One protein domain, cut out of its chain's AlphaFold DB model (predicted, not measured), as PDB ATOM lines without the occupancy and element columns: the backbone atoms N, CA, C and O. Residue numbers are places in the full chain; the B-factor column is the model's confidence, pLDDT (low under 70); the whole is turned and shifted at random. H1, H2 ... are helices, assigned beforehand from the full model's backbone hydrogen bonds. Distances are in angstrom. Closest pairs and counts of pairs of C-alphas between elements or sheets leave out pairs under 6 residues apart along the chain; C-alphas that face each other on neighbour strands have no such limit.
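AT A GLANCE: This is residues 19 to 148 of the 331 residues of the protein "MENTAL domain-containing protein" of Diploscapter pachys (UniProt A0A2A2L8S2). Four long helices, H1, H4, H5 and H6, stand side by side in an up-and-down bundle, an elongated four-cornered body in which each runs against the one before it in the chain. At the end of the bundle where H1 ends and H4 begins, the chain between these two makes the short helices H2 and H3, H2 beside the ends of H1 and H4 and H3 beside the end of H5. The printed part has 130 residues, with six named helices in the order H1 to H6 and no named strand; the class is all helix. The whole is compact by its radius of gyration of the C-alphas, 15.8 A, and the C-alphas span 49 by 25 by 25 A.

IN THESE COORDINATES: H1, residues 19 to 43, begins with C-alpha 19 at (214.453, 126.554, 77.847) and is 36.1 A long from first to last C-alpha. H2 is residues 49 to 57, 12.3 A long, and H3 is residues 64 to 67, 5.4 A long. H4, residues 70 to 89, measures 28.2 A and begins with C-alpha 70 at (193.047, 147.245, 83.606). H5, residues 96 to 117, measures 31.3 A. H6, residues 124 to 143, measures 27.9 A and ends with C-alpha 143 at (216.236, 136.400, 77.057).

HOW THE PARTS SIT: H1 touches H4 at a shallow tilt of 13 degrees, opposite ways; their closest C-alphas, of Ser 27 and Ala 80, are 5.4 A apart. H1 touches H6 at a shallow tilt of 3 degrees, opposite ways, closest at the C-alphas of Ser 41 and Pro 125, 5.1 A. H4 and H5 form a helical hairpin at a shallow tilt of 4 degrees, with the C-alphas of Arg 79 and Thr 101 closest at 6.6 A. H5 and H6 form another at 16 degrees, with the C-alphas of Thr 102 and Cys 137 closest at 5.6 A. H1 and H5 are apart, while H4 and H6 are near each other, with 7 pairs of C-alphas within 10 A. With residues 42 to 43 alone, H1 touches H2 at a steep tilt of 53 degrees, opposite ways; the C-alphas of Val 43 and Trp 49 are closest at 5.4 A. H3 only just touches H5, with 3 pairs of C-alphas within 8 A, through residues 115 to 116 of H5 alone; the closest C-alphas, of Lys 66 and Phe 116, are 6.1 A apart. In H1, H2, H4 and H5 every O i to N i+4 pair is within hydrogen-bond range; in H6 15 of 16 are, and H3 is too short for such a pair.

THE WHOLE: The C-alphas of Asp 47 and Tyr 148 are the two farthest apart, at 50.6 A. The printed part has no cut and no long link. The mean pLDDT of the printed part is 72.1, and 47 residues are under 70, among them residues 59 to 68, 88 to 96, 115 to 123 and 140 to 148.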
ATOM      1  N   GLU A  19     215.097 125.499  78.635       60.91
ATOM      2  CA  GLU A  19     214.453 126.554  77.847       60.91
ATOM      3  C   GLU A  19     212.955 126.732  78.159       60.91
ATOM      4  O   GLU A  19     212.525 127.848  78.443       60.91
ATOM      5  N   ARG A  20     212.161 125.648  78.184       70.38
ATOM      6  CA  ARG A  20     210.727 125.699  78.526       70.38
ATOM      7  C   ARG A  20     210.505 126.157  79.967       70.38
ATOM      8  O   ARG A  20     209.597 126.940  80.221       70.38
ATOM      9  N   ARG A  21     211.358 125.725  80.904       72.88
ATOM     10  CA  ARG A  21     211.286 126.171  82.310       72.88
ATOM     11  C   ARG A  21     211.557 127.668  82.442       72.88
ATOM     12  O   ARG A  21     210.806 128.356  83.120       72.88
ATOM     13  N   ARG A  22     212.581 128.182  81.753       73.50
ATOM     14  CA  ARG A  22     212.907 129.618  81.747       73.50
ATOM     15  C   ARG A  22     211.783 130.458  81.141       73.50
ATOM     16  O   ARG A  22     211.426 131.469  81.727       73.50
ATOM     17  N   SER A  23     211.198 130.015  80.027       72.88
ATOM     18  CA  SER A  23     210.088 130.728  79.384       72.88
ATOM     19  C   SER A  23     208.824 130.754  80.250       72.88
ATOM     20  O   SER A  23     208.223 131.811  80.400       72.88
ATOM     21  N   ILE A  24     208.460 129.639  80.896       76.25
ATOM     22  CA  ILE A  24     207.301 129.598  81.805       76.25
ATOM     23  C   ILE A  24     207.525 130.508  83.016       76.25
ATOM     24  O   ILE A  24     206.644 131.291  83.359       76.25
ATOM     25  N   VAL A  25     208.702 130.443  83.648       81.00
ATOM     26  CA  VAL A  25     209.030 131.310  84.794       81.00
ATOM     27  C   VAL A  25     208.979 132.782  84.394       81.00
ATOM     28  O   VAL A  25     208.429 133.594  85.133       81.00
ATOM     29  N   LEU A  26     209.500 133.120  83.214       77.81
ATOM     30  CA  LEU A  26     209.498 134.486  82.704       77.81
ATOM     31  C   LEU A  26     208.083 134.989  82.394       77.81
ATOM     32  O   LEU A  26     207.748 136.109  82.762       77.81
ATOM     33  N   SER A  27     207.237 134.139  81.811       81.12
ATOM     34  CA  SER A  27     205.835 134.453  81.522       81.12
ATOM     35  C   SER A  27     205.008 134.666  82.798       81.12
ATOM     36  O   SER A  27     204.213 135.601  82.883       81.12
ATOM     37  N   VAL A  28     205.230 133.845  83.831       83.56
ATOM     38  CA  VAL A  28     204.587 134.020  85.145       83.56
ATOM     39  C   VAL A  28     205.078 135.298  85.827       83.56
ATOM     40  O   VAL A  28     204.272 136.056  86.363       83.56
ATOM     41  N   PHE A  29     206.386 135.559  85.787       83.81
ATOM     42  CA  PHE A  29     206.969 136.775  86.349       83.81
ATOM     43  C   PHE A  29     206.412 138.037  85.679       83.81
ATOM     44  O   PHE A  29     206.034 138.976  86.374       83.81
ATOM     45  N   ASP A  30     206.302 138.043  84.351       84.31
ATOM     46  CA  ASP A  30     205.728 139.147  83.583       84.31
ATOM     47  C   ASP A  30     204.262 139.428  83.956       84.31
ATOM     48  O   ASP A  30     203.897 140.584  84.190       84.31
ATOM     49  N   ALA A  31     203.436 138.385  84.103       82.62
ATOM     50  CA  ALA A  31     202.048 138.542  84.532       82.62
ATOM     51  C   ALA A  31     201.955 139.157  85.938       82.62
ATOM     52  O   ALA A  31     201.221 140.124  86.152       82.62
ATOM     53  N   VAL A  32     202.744 138.642  86.888       85.56
ATOM     54  CA  VAL A  32     202.787 139.152  88.268       85.56
ATOM     55  C   VAL A  32     203.287 140.595  88.306       85.56
ATOM     56  O   VAL A  32     202.708 141.433  88.997       85.56
ATOM     57  N   PHE A  33     204.327 140.914  87.539       84.06
ATOM     58  CA  PHE A  33     204.898 142.254  87.472       84.06
ATOM     59  C   PHE A  33     203.925 143.267  86.852       84.06
ATOM     60  O   PHE A  33     203.782 144.378  87.359       84.06
ATOM     61  N   THR A  34     203.182 142.865  85.818       84.00
ATOM     62  CA  THR A  34     202.142 143.701  85.197       84.00
ATOM     63  C   THR A  34     200.998 143.992  86.175       84.00
ATOM     64  O   THR A  34     200.552 145.136  86.276       84.00
ATOM     65  N   ILE A  35     200.560 142.990  86.948       85.62
ATOM     66  CA  ILE A  35     199.547 143.165  88.005       85.62
ATOM     67  C   ILE A  35     200.063 144.103  89.103       85.62
ATOM     68  O   ILE A  35     199.332 144.987  89.546       85.62
ATOM     69  N   LEU A  36     201.320 143.943  89.524       87.00
ATOM     70  CA  LEU A  36     201.935 144.777  90.558       87.00
ATOM     71  C   LEU A  36     202.015 146.247  90.129       87.00
ATOM     72  O   LEU A  36     201.641 147.134  90.893       87.00
ATOM     73  N   LEU A  37     202.468 146.513  88.902       83.38
ATOM     74  CA  LEU A  37     202.554 147.873  88.366       83.38
ATOM     75  C   LEU A  37     201.185 148.531  88.224       83.38
ATOM     76  O   LEU A  37     201.041 149.723  88.506       83.38
ATOM     77  N   TRP A  38     200.178 147.759  87.815       85.75
ATOM     78  CA  TRP A  38     198.797 148.222  87.809       85.75
ATOM     79  C   TRP A  38     198.312 148.565  89.210       85.75
ATOM     80  O   TRP A  38     197.831 149.677  89.420       85.75
ATOM     81  N   LEU A  39     198.531 147.682  90.185       82.56
ATOM     82  CA  LEU A  39     198.137 147.922  91.569       82.56
ATOM     83  C   LEU A  39     198.778 149.207  92.112       82.56
ATOM     84  O   LEU A  39     198.072 150.072  92.624       82.56
ATOM     85  N   ILE A  40     200.089 149.381  91.921       83.19
ATOM     86  CA  ILE A  40     200.803 150.603  92.321       83.19
ATOM     87  C   ILE A  40     200.190 151.827  91.633       83.19
ATOM     88  O   ILE A  40     199.887 152.809  92.305       83.19
ATOM     89  N   SER A  41     199.919 151.747  90.327       77.56
ATOM     90  CA  SER A  41     199.318 152.848  89.564       77.56
ATOM     91  C   SER A  41     197.926 153.230  90.071       77.56
ATOM     92  O   SER A  41     197.621 154.419  90.167       77.56
ATOM     93  N   THR A  42     197.101 152.245  90.445       76.12
ATOM     94  CA  THR A  42     195.755 152.474  90.998       76.12
ATOM     95  C   THR A  42     195.801 153.127  92.380       76.12
ATOM     96  O   THR A  42     195.048 154.064  92.645       76.12
ATOM     97  N   VAL A  43     196.735 152.700  93.240       79.81
ATOM     98  CA  VAL A  43     196.913 153.244  94.596       79.81
ATOM     99  C   VAL A  43     197.429 154.683  94.552       79.81
ATOM    100  O   VAL A  43     197.045 155.504  95.377       79.81
ATOM    101  N   THR A  44     198.253 155.022  93.562       76.62
ATOM    102  CA  THR A  44     198.815 156.373  93.404       76.62
ATOM    103  C   THR A  44     197.898 157.377  92.696       76.62
ATOM    104  O   THR A  44     198.259 158.546  92.582       76.62
ATOM    105  N   LYS A  45     196.733 156.945  92.188       68.19
ATOM    106  CA  LYS A  45     195.900 157.753  91.281       68.19
ATOM    107  C   LYS A  45     195.085 158.856  91.977       68.19
ATOM    108  O   LYS A  45     194.738 159.843  91.327       68.19
ATOM    109  N   GLY A  46     194.785 158.715  93.274       61.09
ATOM    110  CA  GLY A  46     194.040 159.715  94.052       61.09
ATOM    111  C   GLY A  46     193.710 159.290  95.491       61.09
ATOM    112  O   GLY A  46     193.932 158.143  95.865       61.09
ATOM    113  N   ASP A  47     193.155 160.227  96.267       60.22
ATOM    114  CA  ASP A  47     192.877 160.120  97.717       60.22
ATOM    115  C   ASP A  47     191.947 158.943  98.090       60.22
ATOM    116  O   ASP A  47     192.149 158.255  99.089       60.22
ATOM    117  N   ASP A  48     190.957 158.649  97.238       72.50
ATOM    118  CA  ASP A  48     189.996 157.554  97.421       72.50
ATOM    119  C   ASP A  48     190.373 156.323  96.570       72.50
ATOM    120  O   ASP A  48     189.708 155.989  95.581       72.50
ATOM    121  N   TRP A  49     191.420 155.596  96.974       69.81
ATOM    122  CA  TRP A  49     191.917 154.403  96.262       69.81
ATOM    123  C   TRP A  49     190.830 153.349  95.979       69.81
ATOM    124  O   TRP A  49     190.857 152.699  94.937       69.81
ATOM    125  N   ARG A  50     189.833 153.202  96.865       69.88
ATOM    126  CA  ARG A  50     188.724 152.240  96.699       69.88
ATOM    127  C   ARG A  50     187.830 152.571  95.508       69.88
ATOM    128  O   ARG A  50     187.425 151.668  94.784       69.88
ATOM    129  N   LYS A  51     187.509 153.853  95.314       69.44
ATOM    130  CA  LYS A  51     186.647 154.298  94.211       69.44
ATOM    131  C   LYS A  51     187.395 154.210  92.887       69.44
ATOM    132  O   LYS A  51     186.833 153.699  91.925       69.44
ATOM    133  N   SER A  52     188.669 154.608  92.874       68.44
ATOM    134  CA  SER A  52     189.551 154.456  91.713       68.44
ATOM    135  C   SER A  52     189.701 152.988  91.310       68.44
ATOM    136  O   SER A  52     189.525 152.665  90.145       68.44
ATOM    137  N   PHE A  53     189.913 152.082  92.271       71.81
ATOM    138  CA  PHE A  53     190.012 150.640  92.026       71.81
ATOM    139  C   PHE A  53     188.724 150.049  91.434       71.81
ATOM    140  O   PHE A  53     188.774 149.340  90.431       71.81
ATOM    141  N   LEU A  54     187.562 150.373  92.012       69.81
ATOM    142  CA  LEU A  54     186.268 149.895  91.509       69.81
ATOM    143  C   LEU A  54     185.950 150.457  90.118       69.81
ATOM    144  O   LEU A  54     185.463 149.724  89.267       69.81
ATOM    145  N   GLN A  55     186.277 151.726  89.865       69.38
ATOM    146  CA  GLN A  55     186.101 152.355  88.556       69.38
ATOM    147  C   GLN A  55     187.034 151.757  87.491       69.38
ATOM    148  O   GLN A  55     186.685 151.707  86.314       69.38
ATOM    149  N   GLU A  56     188.219 151.297  87.890       70.69
ATOM    150  CA  GLU A  56     189.199 150.692  86.988       70.69
ATOM    151  C   GLU A  56     188.845 149.230  86.647       70.69
ATOM    152  O   GLU A  56     189.158 148.773  85.547       70.69
ATOM    153  N   ILE A  57     188.137 148.523  87.537       70.69
ATOM    154  CA  ILE A  57     187.674 147.130  87.355       70.69
ATOM    155  C   ILE A  57     186.284 147.045  86.715       70.69
ATOM    156  O   ILE A  57     185.868 145.963  86.307       70.69
ATOM    157  N   ASP A  58     185.551 148.152  86.605       71.25
ATOM    158  CA  ASP A  58     184.200 148.141  86.050       71.25
ATOM    159  C   ASP A  58     184.193 147.890  84.527       71.25
ATOM    160  O   ASP A  58     184.123 148.802  83.701       71.25
ATOM    161  N   ILE A  59     184.260 146.604  84.167       60.59
ATOM    162  CA  ILE A  59     184.264 146.059  82.799       60.59
ATOM    163  C   ILE A  59     182.945 146.369  82.065       60.59
ATOM    164  O   ILE A  59     182.878 146.276  80.840       60.59
ATOM    165  N   THR A  60     181.883 146.746  82.786       55.81
ATOM    166  CA  THR A  60     180.547 146.969  82.203       55.81
ATOM    167  C   THR A  60     180.379 148.349  81.567       55.81
ATOM    168  O   THR A  60     179.413 148.587  80.840       55.81
ATOM    169  N   ASN A  61     181.332 149.257  81.785       59.19
ATOM    170  CA  ASN A  61     181.258 150.613  81.263       59.19
ATOM    171  C   ASN A  61     181.678 150.680  79.774       59.19
ATOM    172  O   ASN A  61     182.782 150.270  79.419       59.19
ATOM    173  N   PRO A  62     180.885 151.289  78.871       54.66
ATOM    174  CA  PRO A  62     181.206 151.361  77.436       54.66
ATOM    175  C   PRO A  62     182.458 152.200  77.104       54.66
ATOM    176  O   PRO A  62     182.993 152.112  76.001       54.66
ATOM    177  N   ASN A  63     182.960 153.000  78.056       53.88
ATOM    178  CA  ASN A  63     184.204 153.773  77.935       53.88
ATOM    179  C   ASN A  63     185.406 153.128  78.653       53.88
ATOM    180  O   ASN A  63     186.451 153.770  78.792       53.88
ATOM    181  N   PHE A  64     185.278 151.870  79.085       57.56
ATOM    182  CA  PHE A  64     186.301 151.111  79.810       57.56
ATOM    183  C   PHE A  64     187.670 151.138  79.110       57.56
ATOM    184  O   PHE A  64     188.668 151.512  79.728       57.56
ATOM    185  N   PHE A  65     187.700 150.947  77.785       57.03
ATOM    186  CA  PHE A  65     188.936 150.987  76.990       57.03
ATOM    187  C   PHE A  65     189.682 152.330  77.010       57.03
ATOM    188  O   PHE A  65     190.898 152.371  76.788       57.03
ATOM    189  N   LYS A  66     188.966 153.434  77.265       55.41
ATOM    190  CA  LYS A  66     189.502 154.803  77.234       55.41
ATOM    191  C   LYS A  66     189.931 155.319  78.608       55.41
ATOM    192  O   LYS A  66     190.750 156.227  78.660       55.41
ATOM    193  N   ILE A  67     189.375 154.772  79.690       59.12
ATOM    194  CA  ILE A  67     189.547 155.295  81.058       59.12
ATOM    195  C   ILE A  67     190.372 154.333  81.926       59.12
ATOM    196  O   ILE A  67     191.118 154.781  82.800       59.12
ATOM    197  N   SER A  68     190.285 153.023  81.671       67.44
ATOM    198  CA  SER A  68     190.899 151.999  82.513       67.44
ATOM    199  C   SER A  68     192.246 151.495  81.977       67.44
ATOM    200  O   SER A  68     192.409 151.184  80.790       67.44
ATOM    201  N   LEU A  69     193.220 151.377  82.889       72.75
ATOM    202  CA  LEU A  69     194.501 150.699  82.654       72.75
ATOM    203  C   LEU A  69     194.412 149.178  82.872       72.75
ATOM    204  O   LEU A  69     195.369 148.466  82.570       72.75
ATOM    205  N   PHE A  70     193.267 148.670  83.342       76.75
ATOM    206  CA  PHE A  70     193.047 147.245  83.606       76.75
ATOM    207  C   PHE A  70     193.148 146.380  82.334       76.75
ATOM    208  O   PHE A  70     193.579 145.232  82.403       76.75
ATOM    209  N   ASP A  71     192.896 146.948  81.149       78.69
ATOM    210  CA  ASP A  71     193.111 146.270  79.858       78.69
ATOM    211  C   ASP A  71     194.538 145.750  79.656       78.69
ATOM    212  O   ASP A  71     194.739 144.721  79.015       78.69
ATOM    213  N   ILE A  72     195.540 146.458  80.189       80.94
ATOM    214  CA  ILE A  72     196.947 146.052  80.065       80.94
ATOM    215  C   ILE A  72     197.200 144.800  80.916       80.94
ATOM    216  O   ILE A  72     197.917 143.897  80.488       80.94
ATOM    217  N   VAL A  73     196.546 144.703  82.078       83.06
ATOM    218  CA  VAL A  73     196.591 143.516  82.945       83.06
ATOM    219  C   VAL A  73     195.887 142.335  82.287       83.06
ATOM    220  O   VAL A  73     196.449 141.243  82.237       83.06
ATOM    221  N   ILE A  74     194.689 142.555  81.733       83.81
ATOM    222  CA  ILE A  74     193.940 141.521  81.006       83.81
ATOM    223  C   ILE A  74     194.775 140.994  79.834       83.81
ATOM    224  O   ILE A  74     194.915 139.783  79.676       83.81
ATOM    225  N   MET A  75     195.391 141.880  79.047       83.50
ATOM    226  CA  MET A  75     196.267 141.471  77.948       83.50
ATOM    227  C   MET A  75     197.515 140.721  78.424       83.50
ATOM    228  O   MET A  75     197.900 139.737  77.795       83.50
ATOM    229  N   GLY A  76     198.122 141.129  79.544       81.12
ATOM    230  CA  GLY A  76     199.229 140.400  80.171       81.12
ATOM    231  C   GLY A  76     198.837 138.976  80.580       81.12
ATOM    232  O   GLY A  76     199.557 138.026  80.280       81.12
ATOM    233  N   LEU A  77     197.654 138.803  81.177       84.12
ATOM    234  CA  LEU A  77     197.111 137.495  81.561       84.12
ATOM    235  C   LEU A  77     196.757 136.620  80.350       84.12
ATOM    236  O   LEU A  77     197.080 135.431  80.331       84.12
ATOM    237  N   ILE A  78     196.132 137.192  79.318       85.00
ATOM    238  CA  ILE A  78     195.847 136.482  78.061       85.00
ATOM    239  C   ILE A  78     197.157 136.036  77.405       85.00
ATOM    240  O   ILE A  78     197.291 134.882  77.004       85.00
ATOM    241  N   ARG A  79     198.169 136.909  77.354       84.25
ATOM    242  CA  ARG A  79     199.496 136.539  76.849       84.25
ATOM    243  C   ARG A  79     200.106 135.398  77.667       84.25
ATOM    244  O   ARG A  79     200.558 134.420  77.076       84.25
ATOM    245  N   ALA A  80     200.101 135.494  78.996       82.25
ATOM    246  CA  ALA A  80     200.679 134.469  79.861       82.25
ATOM    247  C   ALA A  80     199.975 133.116  79.703       82.25
ATOM    248  O   ALA A  80     200.624 132.084  79.566       82.25
ATOM    249  N   THR A  81     198.644 133.109  79.632       84.00
ATOM    250  CA  THR A  81     197.868 131.880  79.402       84.00
ATOM    251  C   THR A  81     198.143 131.271  78.028       84.00
ATOM    252  O   THR A  81     198.339 130.056  77.946       84.00
ATOM    253  N   ILE A  82     198.240 132.079  76.966       83.12
ATOM    254  CA  ILE A  82     198.619 131.607  75.624       83.12
ATOM    255  C   ILE A  82     200.028 131.009  75.643       83.12
ATOM    256  O   ILE A  82     200.223 129.916  75.118       83.12
ATOM    257  N   LEU A  83     201.003 131.673  76.269       79.19
ATOM    258  CA  LEU A  83     202.381 131.185  76.346       79.19
ATOM    259  C   LEU A  83     202.477 129.890  77.153       79.19
ATOM    260  O   LEU A  83     203.013 128.905  76.652       79.19
ATOM    261  N   ILE A  84     201.897 129.842  78.354       80.62
ATOM    262  CA  ILE A  84     201.872 128.635  79.192       80.62
ATOM    263  C   ILE A  84     201.208 127.481  78.436       80.62
ATOM    264  O   ILE A  84     201.759 126.384  78.403       80.62
ATOM    265  N   THR A  85     200.074 127.719  77.775       77.06
ATOM    266  CA  THR A  85     199.337 126.686  77.029       77.06
ATOM    267  C   THR A  85     200.114 126.215  75.801       77.06
ATOM    268  O   THR A  85     200.265 125.011  75.593       77.06
ATOM    269  N   CYS A  86     200.681 127.141  75.023       73.62
ATOM    270  CA  CYS A  86     201.530 126.822  73.879       73.62
ATOM    271  C   CYS A  86     202.744 125.987  74.297       73.62
ATOM    272  O   CYS A  86     203.044 124.981  73.660       73.62
ATOM    273  N   TYR A  87     203.404 126.357  75.395       70.06
ATOM    274  CA  TYR A  87     204.586 125.656  75.890       70.06
ATOM    275  C   TYR A  87     204.279 124.367  76.655       70.06
ATOM    276  O   TYR A  87     205.154 123.500  76.728       70.06
ATOM    277  N   ALA A  88     203.082 124.217  77.230       67.19
ATOM    278  CA  ALA A  88     202.643 123.008  77.924       67.19
ATOM    279  C   ALA A  88     202.130 121.938  76.951       67.19
ATOM    280  O   ALA A  88     202.515 120.777  77.086       67.19
ATOM    281  N   ILE A  89     201.302 122.330  75.976       64.88
ATOM    282  CA  ILE A  89     200.576 121.408  75.090       64.88
ATOM    283  C   ILE A  89     201.363 121.112  73.816       64.88
ATOM    284  O   ILE A  89     201.409 119.962  73.382       64.88
ATOM    285  N   PHE A  90     202.007 122.115  73.215       60.12
ATOM    286  CA  PHE A  90     202.689 121.905  71.948       60.12
ATOM    287  C   PHE A  90     204.193 121.667  72.139       60.12
ATOM    288  O   PHE A  90     204.903 122.530  72.660       60.12
ATOM    289  N   PRO A  91     204.747 120.547  71.641       55.75
ATOM    290  CA  PRO A  91     206.188 120.334  71.553       55.75
ATOM    291  C   PRO A  91     206.803 121.136  70.389       55.75
ATOM    292  O   PRO A  91     207.703 120.652  69.701       55.75
ATOM    293  N   PHE A  92     206.311 122.351  70.112       51.56
ATOM    294  CA  PHE A  92     206.862 123.177  69.046       51.56
ATOM    295  C   PHE A  92     208.250 123.675  69.451       51.56
ATOM    296  O   PHE A  92     208.412 124.510  70.336       51.56
ATOM    297  N   LYS A  93     209.260 123.190  68.732       55.16
ATOM    298  CA  LYS A  93     210.646 123.682  68.744       55.16
ATOM    299  C   LYS A  93     210.828 125.033  68.034       55.16
ATOM    300  O   LYS A  93     211.944 125.424  67.716       55.16
ATOM    301  N   HIS A  94     209.746 125.757  67.757       61.28
ATOM    302  CA  HIS A  94     209.798 127.012  67.017       61.28
ATOM    303  C   HIS A  94     209.657 128.215  67.952       61.28
ATOM    304  O   HIS A  94     208.737 128.281  68.755       61.28
ATOM    305  N   TRP A  95     210.525 129.215  67.768       67.25
ATOM    306  CA  TRP A  95     210.510 130.547  68.406       67.25
ATOM    307  C   TRP A  95     209.266 131.411  68.104       67.25
ATOM    308  O   TRP A  95     209.135 132.537  68.580       67.25
ATOM    309  N   LEU A  96     208.370 130.897  67.262       67.62
ATOM    310  CA  LEU A  96     207.319 131.655  66.598       67.62
ATOM    311  C   LEU A  96     206.204 132.093  67.557       67.62
ATOM    312  O   LEU A  96     205.812 133.253  67.466       67.62
ATOM    313  N   PRO A  97     205.726 131.257  68.506       70.69
ATOM    314  CA  PRO A  97     204.677 131.663  69.437       70.69
ATOM    315  C   PRO A  97     205.065 132.906  70.235       70.69
ATOM    316  O   PRO A  97     204.272 133.834  70.314       70.69
ATOM    317  N   VAL A  98     206.305 132.969  70.729       72.00
ATOM    318  CA  VAL A  98     206.804 134.116  71.501       72.00
ATOM    319  C   VAL A  98     206.899 135.358  70.629       72.00
ATOM    320  O   VAL A  98     206.347 136.389  70.990       72.00
ATOM    321  N   ALA A  99     207.527 135.261  69.451       75.25
ATOM    322  CA  ALA A  99     207.663 136.402  68.547       75.25
ATOM    323  C   ALA A  99     206.297 136.974  68.125       75.25
ATOM    324  O   ALA A  99     206.116 138.191  68.092       75.25
ATOM    325  N   VAL A 100     205.320 136.101  67.859       79.06
ATOM    326  CA  VAL A 100     203.952 136.507  67.517       79.06
ATOM    327  C   VAL A 100     203.255 137.153  68.710       79.06
ATOM    328  O   VAL A 100     202.668 138.221  68.550       79.06
ATOM    329  N   THR A 101     203.349 136.568  69.910       80.00
ATOM    330  CA  THR A 101     202.735 137.165  71.103       80.00
ATOM    331  C   THR A 101     203.360 138.512  71.449       80.00
ATOM    332  O   THR A 101     202.619 139.444  71.738       80.00
ATOM    333  N   THR A 102     204.685 138.657  71.335       80.62
ATOM    334  CA  THR A 102     205.406 139.919  71.570       80.62
ATOM    335  C   THR A 102     205.036 140.984  70.535       80.62
ATOM    336  O   THR A 102     204.839 142.150  70.879       80.62
ATOM    337  N   GLY A 103     204.910 140.606  69.259       80.06
ATOM    338  CA  GLY A 103     204.467 141.515  68.199       80.06
ATOM    339  C   GLY A 103     203.033 142.004  68.416       80.06
ATOM    340  O   GLY A 103     202.752 143.194  68.295       80.06
ATOM    341  N   LEU A 104     202.131 141.100  68.806       80.88
ATOM    342  CA  LEU A 104     200.732 141.440  69.046       80.88
ATOM    343  C   LEU A 104     200.557 142.319  70.295       80.88
ATOM    344  O   LEU A 104     199.816 143.302  70.247       80.88
ATOM    345  N   THR A 105     201.264 142.022  71.393       81.56
ATOM    346  CA  THR A 105     201.191 142.844  72.612       81.56
ATOM    347  C   THR A 105     201.842 144.208  72.433       81.56
ATOM    348  O   THR A 105     201.278 145.203  72.884       81.56
ATOM    349  N   SER A 106     202.973 144.299  71.730       81.19
ATOM    350  CA  SER A 106     203.612 145.592  71.444       81.19
ATOM    351  C   SER A 106     202.741 146.484  70.557       81.19
ATOM    352  O   SER A 106     202.557 147.657  70.882       81.19
ATOM    353  N   ALA A 107     202.129 145.937  69.501       82.88
ATOM    354  CA  ALA A 107     201.187 146.675  68.661       82.88
ATOM    355  C   ALA A 107     199.967 147.167  69.458       82.88
ATOM    356  O   ALA A 107     199.576 148.329  69.337       82.88
ATOM    357  N   PHE A 108     199.402 146.316  70.323       81.62
ATOM    358  CA  PHE A 108     198.291 146.701  71.195       81.62
ATOM    359  C   PHE A 108     198.672 147.833  72.160       81.62
ATOM    360  O   PHE A 108     197.925 148.805  72.279       81.62
ATOM    361  N   ILE A 109     199.839 147.746  72.810       79.69
ATOM    362  CA  ILE A 109     200.332 148.796  73.713       79.69
ATOM    363  C   ILE A 109     200.501 150.109  72.945       79.69
ATOM    364  O   ILE A 109     200.016 151.132  73.410       79.69
ATOM    365  N   ILE A 110     201.101 150.098  71.750       81.06
ATOM    366  CA  ILE A 110     201.278 151.310  70.930       81.06
ATOM    367  C   ILE A 110     199.931 151.962  70.596       81.06
ATOM    368  O   ILE A 110     199.770 153.170  70.767       81.06
ATOM    369  N   ILE A 111     198.938 151.172  70.174       80.69
ATOM    370  CA  ILE A 111     197.589 151.682  69.888       80.69
ATOM    371  C   ILE A 111     196.974 152.287  71.158       80.69
ATOM    372  O   ILE A 111     196.465 153.408  71.131       80.69
ATOM    373  N   LYS A 112     197.068 151.582  72.291       76.06
ATOM    374  CA  LYS A 112     196.557 152.049  73.586       76.06
ATOM    375  C   LYS A 112     197.225 153.362  74.009       76.06
ATOM    376  O   LYS A 112     196.524 154.280  74.413       76.06
ATOM    377  N   VAL A 113     198.544 153.481  73.859       73.31
ATOM    378  CA  VAL A 113     199.325 154.700  74.128       73.31
ATOM    379  C   VAL A 113     198.801 155.871  73.302       73.31
ATOM    380  O   VAL A 113     198.461 156.909  73.866       73.31
ATOM    381  N   LEU A 114     198.650 155.698  71.988       71.38
ATOM    382  CA  LEU A 114     198.170 156.765  71.107       71.38
ATOM    383  C   LEU A 114     196.759 157.248  71.481       71.38
ATOM    384  O   LEU A 114     196.501 158.451  71.488       71.38
ATOM    385  N   PHE A 115     195.855 156.337  71.848       67.19
ATOM    386  CA  PHE A 115     194.481 156.693  72.223       67.19
ATOM    387  C   PHE A 115     194.337 157.222  73.661       67.19
ATOM    388  O   PHE A 115     193.492 158.088  73.901       67.19
ATOM    389  N   PHE A 116     195.135 156.728  74.611       63.00
ATOM    390  CA  PHE A 116     195.050 157.080  76.034       63.00
ATOM    391  C   PHE A 116     195.755 158.409  76.345       63.00
ATOM    392  O   PHE A 116     195.179 159.269  77.017       63.00
ATOM    393  N   PHE A 117     196.956 158.634  75.792       59.66
ATOM    394  CA  PHE A 117     197.711 159.877  76.008       59.66
ATOM    395  C   PHE A 117     197.129 161.079  75.262       59.66
ATOM    396  O   PHE A 117     197.289 162.210  75.708       59.66
ATOM    397  N   SER A 118     196.385 160.863  74.173       51.59
ATOM    398  CA  SER A 118     195.738 161.961  73.445       51.59
ATOM    399  C   SER A 118     194.602 162.637  74.233       51.59
ATOM    400  O   SER A 118     194.102 163.666  73.773       51.59
ATOM    401  N   ARG A 119     194.137 162.076  75.362       47.00
ATOM    402  CA  ARG A 119     192.891 162.527  76.010       47.00
ATOM    403  C   ARG A 119     192.993 162.878  77.499       47.00
ATOM    404  O   ARG A 119     192.097 163.567  77.979       47.00
ATOM    405  N   THR A 120     194.047 162.487  78.220       49.81
ATOM    406  CA  THR A 120     194.090 162.680  79.683       49.81
ATOM    407  C   THR A 120     195.483 163.077  80.172       49.81
ATOM    408  O   THR A 120     196.466 162.451  79.792       49.81
ATOM    409  N   GLN A 121     195.560 164.101  81.031       51.47
ATOM    410  CA  GLN A 121     196.752 164.468  81.809       51.47
ATOM    411  C   GLN A 121     197.158 163.278  82.696       51.47
ATOM    412  O   GLN A 121     196.581 163.047  83.758       51.47
ATOM    413  N   SER A 122     198.090 162.465  82.212       56.25
ATOM    414  CA  SER A 122     198.528 161.226  82.856       56.25
ATOM    415  C   SER A 122     199.557 161.497  83.951       56.25
ATOM    416  O   SER A 122     200.504 162.256  83.772       56.25
ATOM    417  N   GLN A 123     199.375 160.851  85.101       66.25
ATOM    418  CA  GLN A 123     200.296 160.912  86.238       66.25
ATOM    419  C   GLN A 123     201.498 159.972  86.014       66.25
ATOM    420  O   GLN A 123     201.359 158.932  85.366       66.25
ATOM    421  N   LEU A 124     202.658 160.297  86.604       70.69
ATOM    422  CA  LEU A 124     203.924 159.535  86.513       70.69
ATOM    423  C   LEU A 124     203.790 157.993  86.587       70.69
ATOM    424  O   LEU A 124     204.395 157.315  85.755       70.69
ATOM    425  N   PRO A 125     202.986 157.408  87.497       70.88
ATOM    426  CA  PRO A 125     202.870 155.950  87.643       70.88
ATOM    427  C   PRO A 125     202.306 155.252  86.397       70.88
ATOM    428  O   PRO A 125     202.709 154.141  86.057       70.88
ATOM    429  N   GLN A 126     201.435 155.937  85.653       73.75
ATOM    430  CA  GLN A 126     200.789 155.394  84.456       73.75
ATOM    431  C   GLN A 126     201.785 155.261  83.294       73.75
ATOM    432  O   GLN A 126     201.731 154.290  82.541       73.75
ATOM    433  N   TYR A 127     202.739 156.195  83.184       76.75
ATOM    434  CA  TYR A 127     203.834 156.101  82.214       76.75
ATOM    435  C   TYR A 127     204.744 154.913  82.510       76.75
ATOM    436  O   TYR A 127     205.136 154.198  81.589       76.75
ATOM    437  N   ILE A 128     205.052 154.682  83.789       79.50
ATOM    438  CA  ILE A 128     205.903 153.570  84.221       79.50
ATOM    439  C   ILE A 128     205.233 152.237  83.891       79.50
ATOM    440  O   ILE A 128     205.895 151.353  83.363       79.50
ATOM    441  N   LEU A 129     203.923 152.100  84.117       80.31
ATOM    442  CA  LEU A 129     203.172 150.887  83.773       80.31
ATOM    443  C   LEU A 129     203.261 150.558  82.275       80.31
ATOM    444  O   LEU A 129     203.565 149.426  81.889       80.31
ATOM    445  N   VAL A 130     203.033 151.553  81.418       78.56
ATOM    446  CA  VAL A 130     203.108 151.392  79.959       78.56
ATOM    447  C   VAL A 130     204.537 151.083  79.507       78.56
ATOM    448  O   VAL A 130     204.761 150.152  78.736       78.56
ATOM    449  N   LEU A 131     205.519 151.844  79.995       80.75
ATOM    450  CA  LEU A 131     206.914 151.679  79.597       80.75
ATOM    451  C   LEU A 131     207.470 150.330  80.054       80.75
ATOM    452  O   LEU A 131     208.176 149.662  79.304       80.75
ATOM    453  N   ALA A 132     207.130 149.910  81.269       78.06
ATOM    454  CA  ALA A 132     207.601 148.659  81.833       78.06
ATOM    455  C   ALA A 132     206.922 147.444  81.183       78.06
ATOM    456  O   ALA A 132     207.611 146.474  80.887       78.06
ATOM    457  N   SER A 133     205.623 147.499  80.861       77.94
ATOM    458  CA  SER A 133     204.965 146.429  80.086       77.94
ATOM    459  C   SER A 133     205.556 146.288  78.676       77.94
ATOM    460  O   SER A 133     205.772 145.169  78.202       77.94
ATOM    461  N   PHE A 134     205.916 147.402  78.032       78.56
ATOM    462  CA  PHE A 134     206.643 147.385  76.763       78.56
ATOM    463  C   PHE A 134     208.062 146.814  76.909       78.56
ATOM    464  O   PHE A 134     208.446 145.918  76.157       78.56
ATOM    465  N   ALA A 135     208.832 147.279  77.896       79.44
ATOM    466  CA  ALA A 135     210.189 146.801  78.150       79.44
ATOM    467  C   ALA A 135     210.217 145.298  78.468       79.44
ATOM    468  O   ALA A 135     211.084 144.583  77.974       79.44
ATOM    469  N   MET A 136     209.233 144.801  79.220       74.69
ATOM    470  CA  MET A 136     209.108 143.381  79.553       74.69
ATOM    471  C   MET A 136     208.798 142.510  78.330       74.69
ATOM    472  O   MET A 136     209.366 141.427  78.203       74.69
ATOM    473  N   CYS A 137     207.990 142.997  77.379       75.12
ATOM    474  CA  CYS A 137     207.762 142.309  76.101       75.12
ATOM    475  C   CYS A 137     209.072 142.099  75.318       75.12
ATOM    476  O   CYS A 137     209.287 141.039  74.729       75.12
ATOM    477  N   TRP A 138     209.960 143.096  75.329       72.88
ATOM    478  CA  TRP A 138     211.266 143.018  74.670       72.88
ATOM    479  C   TRP A 138     212.296 142.223  75.474       72.88
ATOM    480  O   TRP A 138     213.099 141.505  74.883       72.88
ATOM    481  N   PHE A 139     212.253 142.293  76.807       74.00
ATOM    482  CA  PHE A 139     213.106 141.490  77.683       74.00
ATOM    483  C   PHE A 139     212.837 139.992  77.509       74.00
ATOM    484  O   PHE A 139     213.772 139.202  77.412       74.00
ATOM    485  N   GLU A 140     211.569 139.603  77.373       69.31
ATOM    486  CA  GLU A 140     211.168 138.222  77.088       69.31
ATOM    487  C   GLU A 140     211.731 137.708  75.753       69.31
ATOM    488  O   GLU A 140     212.190 136.567  75.656       69.31
ATOM    489  N   LEU A 141     211.789 138.582  74.746       69.94
ATOM    490  CA  LEU A 141     212.361 138.288  73.434       69.94
ATOM    491  C   LEU A 141     213.901 138.275  73.449       69.94
ATOM    492  O   LEU A 141     214.503 137.451  72.769       69.94
ATOM    493  N   TYR A 142     214.541 139.138  74.246       69.56
ATOM    494  CA  TYR A 142     215.999 139.189  74.412       69.56
ATOM    495  C   TYR A 142     216.547 137.978  75.178       69.56
ATOM    496  O   TYR A 142     217.568 137.403  74.805       69.56
ATOM    497  N   VAL A 143     215.854 137.563  76.243       64.38
ATOM    498  CA  VAL A 143     216.236 136.400  77.057       64.38
ATOM    499  C   VAL A 143     215.960 135.084  76.324       64.38
ATOM    500  O   VAL A 143     216.539 134.053  76.681       64.38
ATOM    501  N   MET A 144     215.143 135.094  75.261       61.84
ATOM    502  CA  MET A 144     215.033 133.938  74.378       61.84
ATOM    503  C   MET A 144     216.374 133.725  73.653       61.84
ATOM    504  O   MET A 144     216.796 134.562  72.854       61.84
ATOM    505  N   PRO A 145     217.064 132.591  73.863       57.41
ATOM    506  CA  PRO A 145     218.305 132.332  73.159       57.41
ATOM    507  C   PRO A 145     218.006 132.110  71.671       57.41
ATOM    508  O   PRO A 145     217.656 131.009  71.249       57.41
ATOM    509  N   PHE A 146     218.261 133.124  70.841       49.00
ATOM    510  CA  PHE A 146     218.246 133.048  69.368       49.00
ATOM    511  C   PHE A 146     219.210 131.993  68.777       49.00
ATOM    512  O   PHE A 146     219.280 131.794  67.563       49.00
ATOM    513  N   LYS A 147     219.930 131.245  69.623       46.34
ATOM    514  CA  LYS A 147     220.834 130.148  69.254       46.34
ATOM    515  C   LYS A 147     220.124 128.935  68.625       46.34
ATOM    516  O   LYS A 147     220.813 128.049  68.115       46.34
ATOM    517  N   TYR A 148     218.786 128.885  68.605       46.59
ATOM    518  CA  TYR A 148     218.040 127.747  68.046       46.59
ATOM    519  C   TYR A 148     218.144 127.616  66.513       46.59
ATOM    520  O   TYR A 148     218.209 126.501  66.005       46.59
TER     521      TYR A 148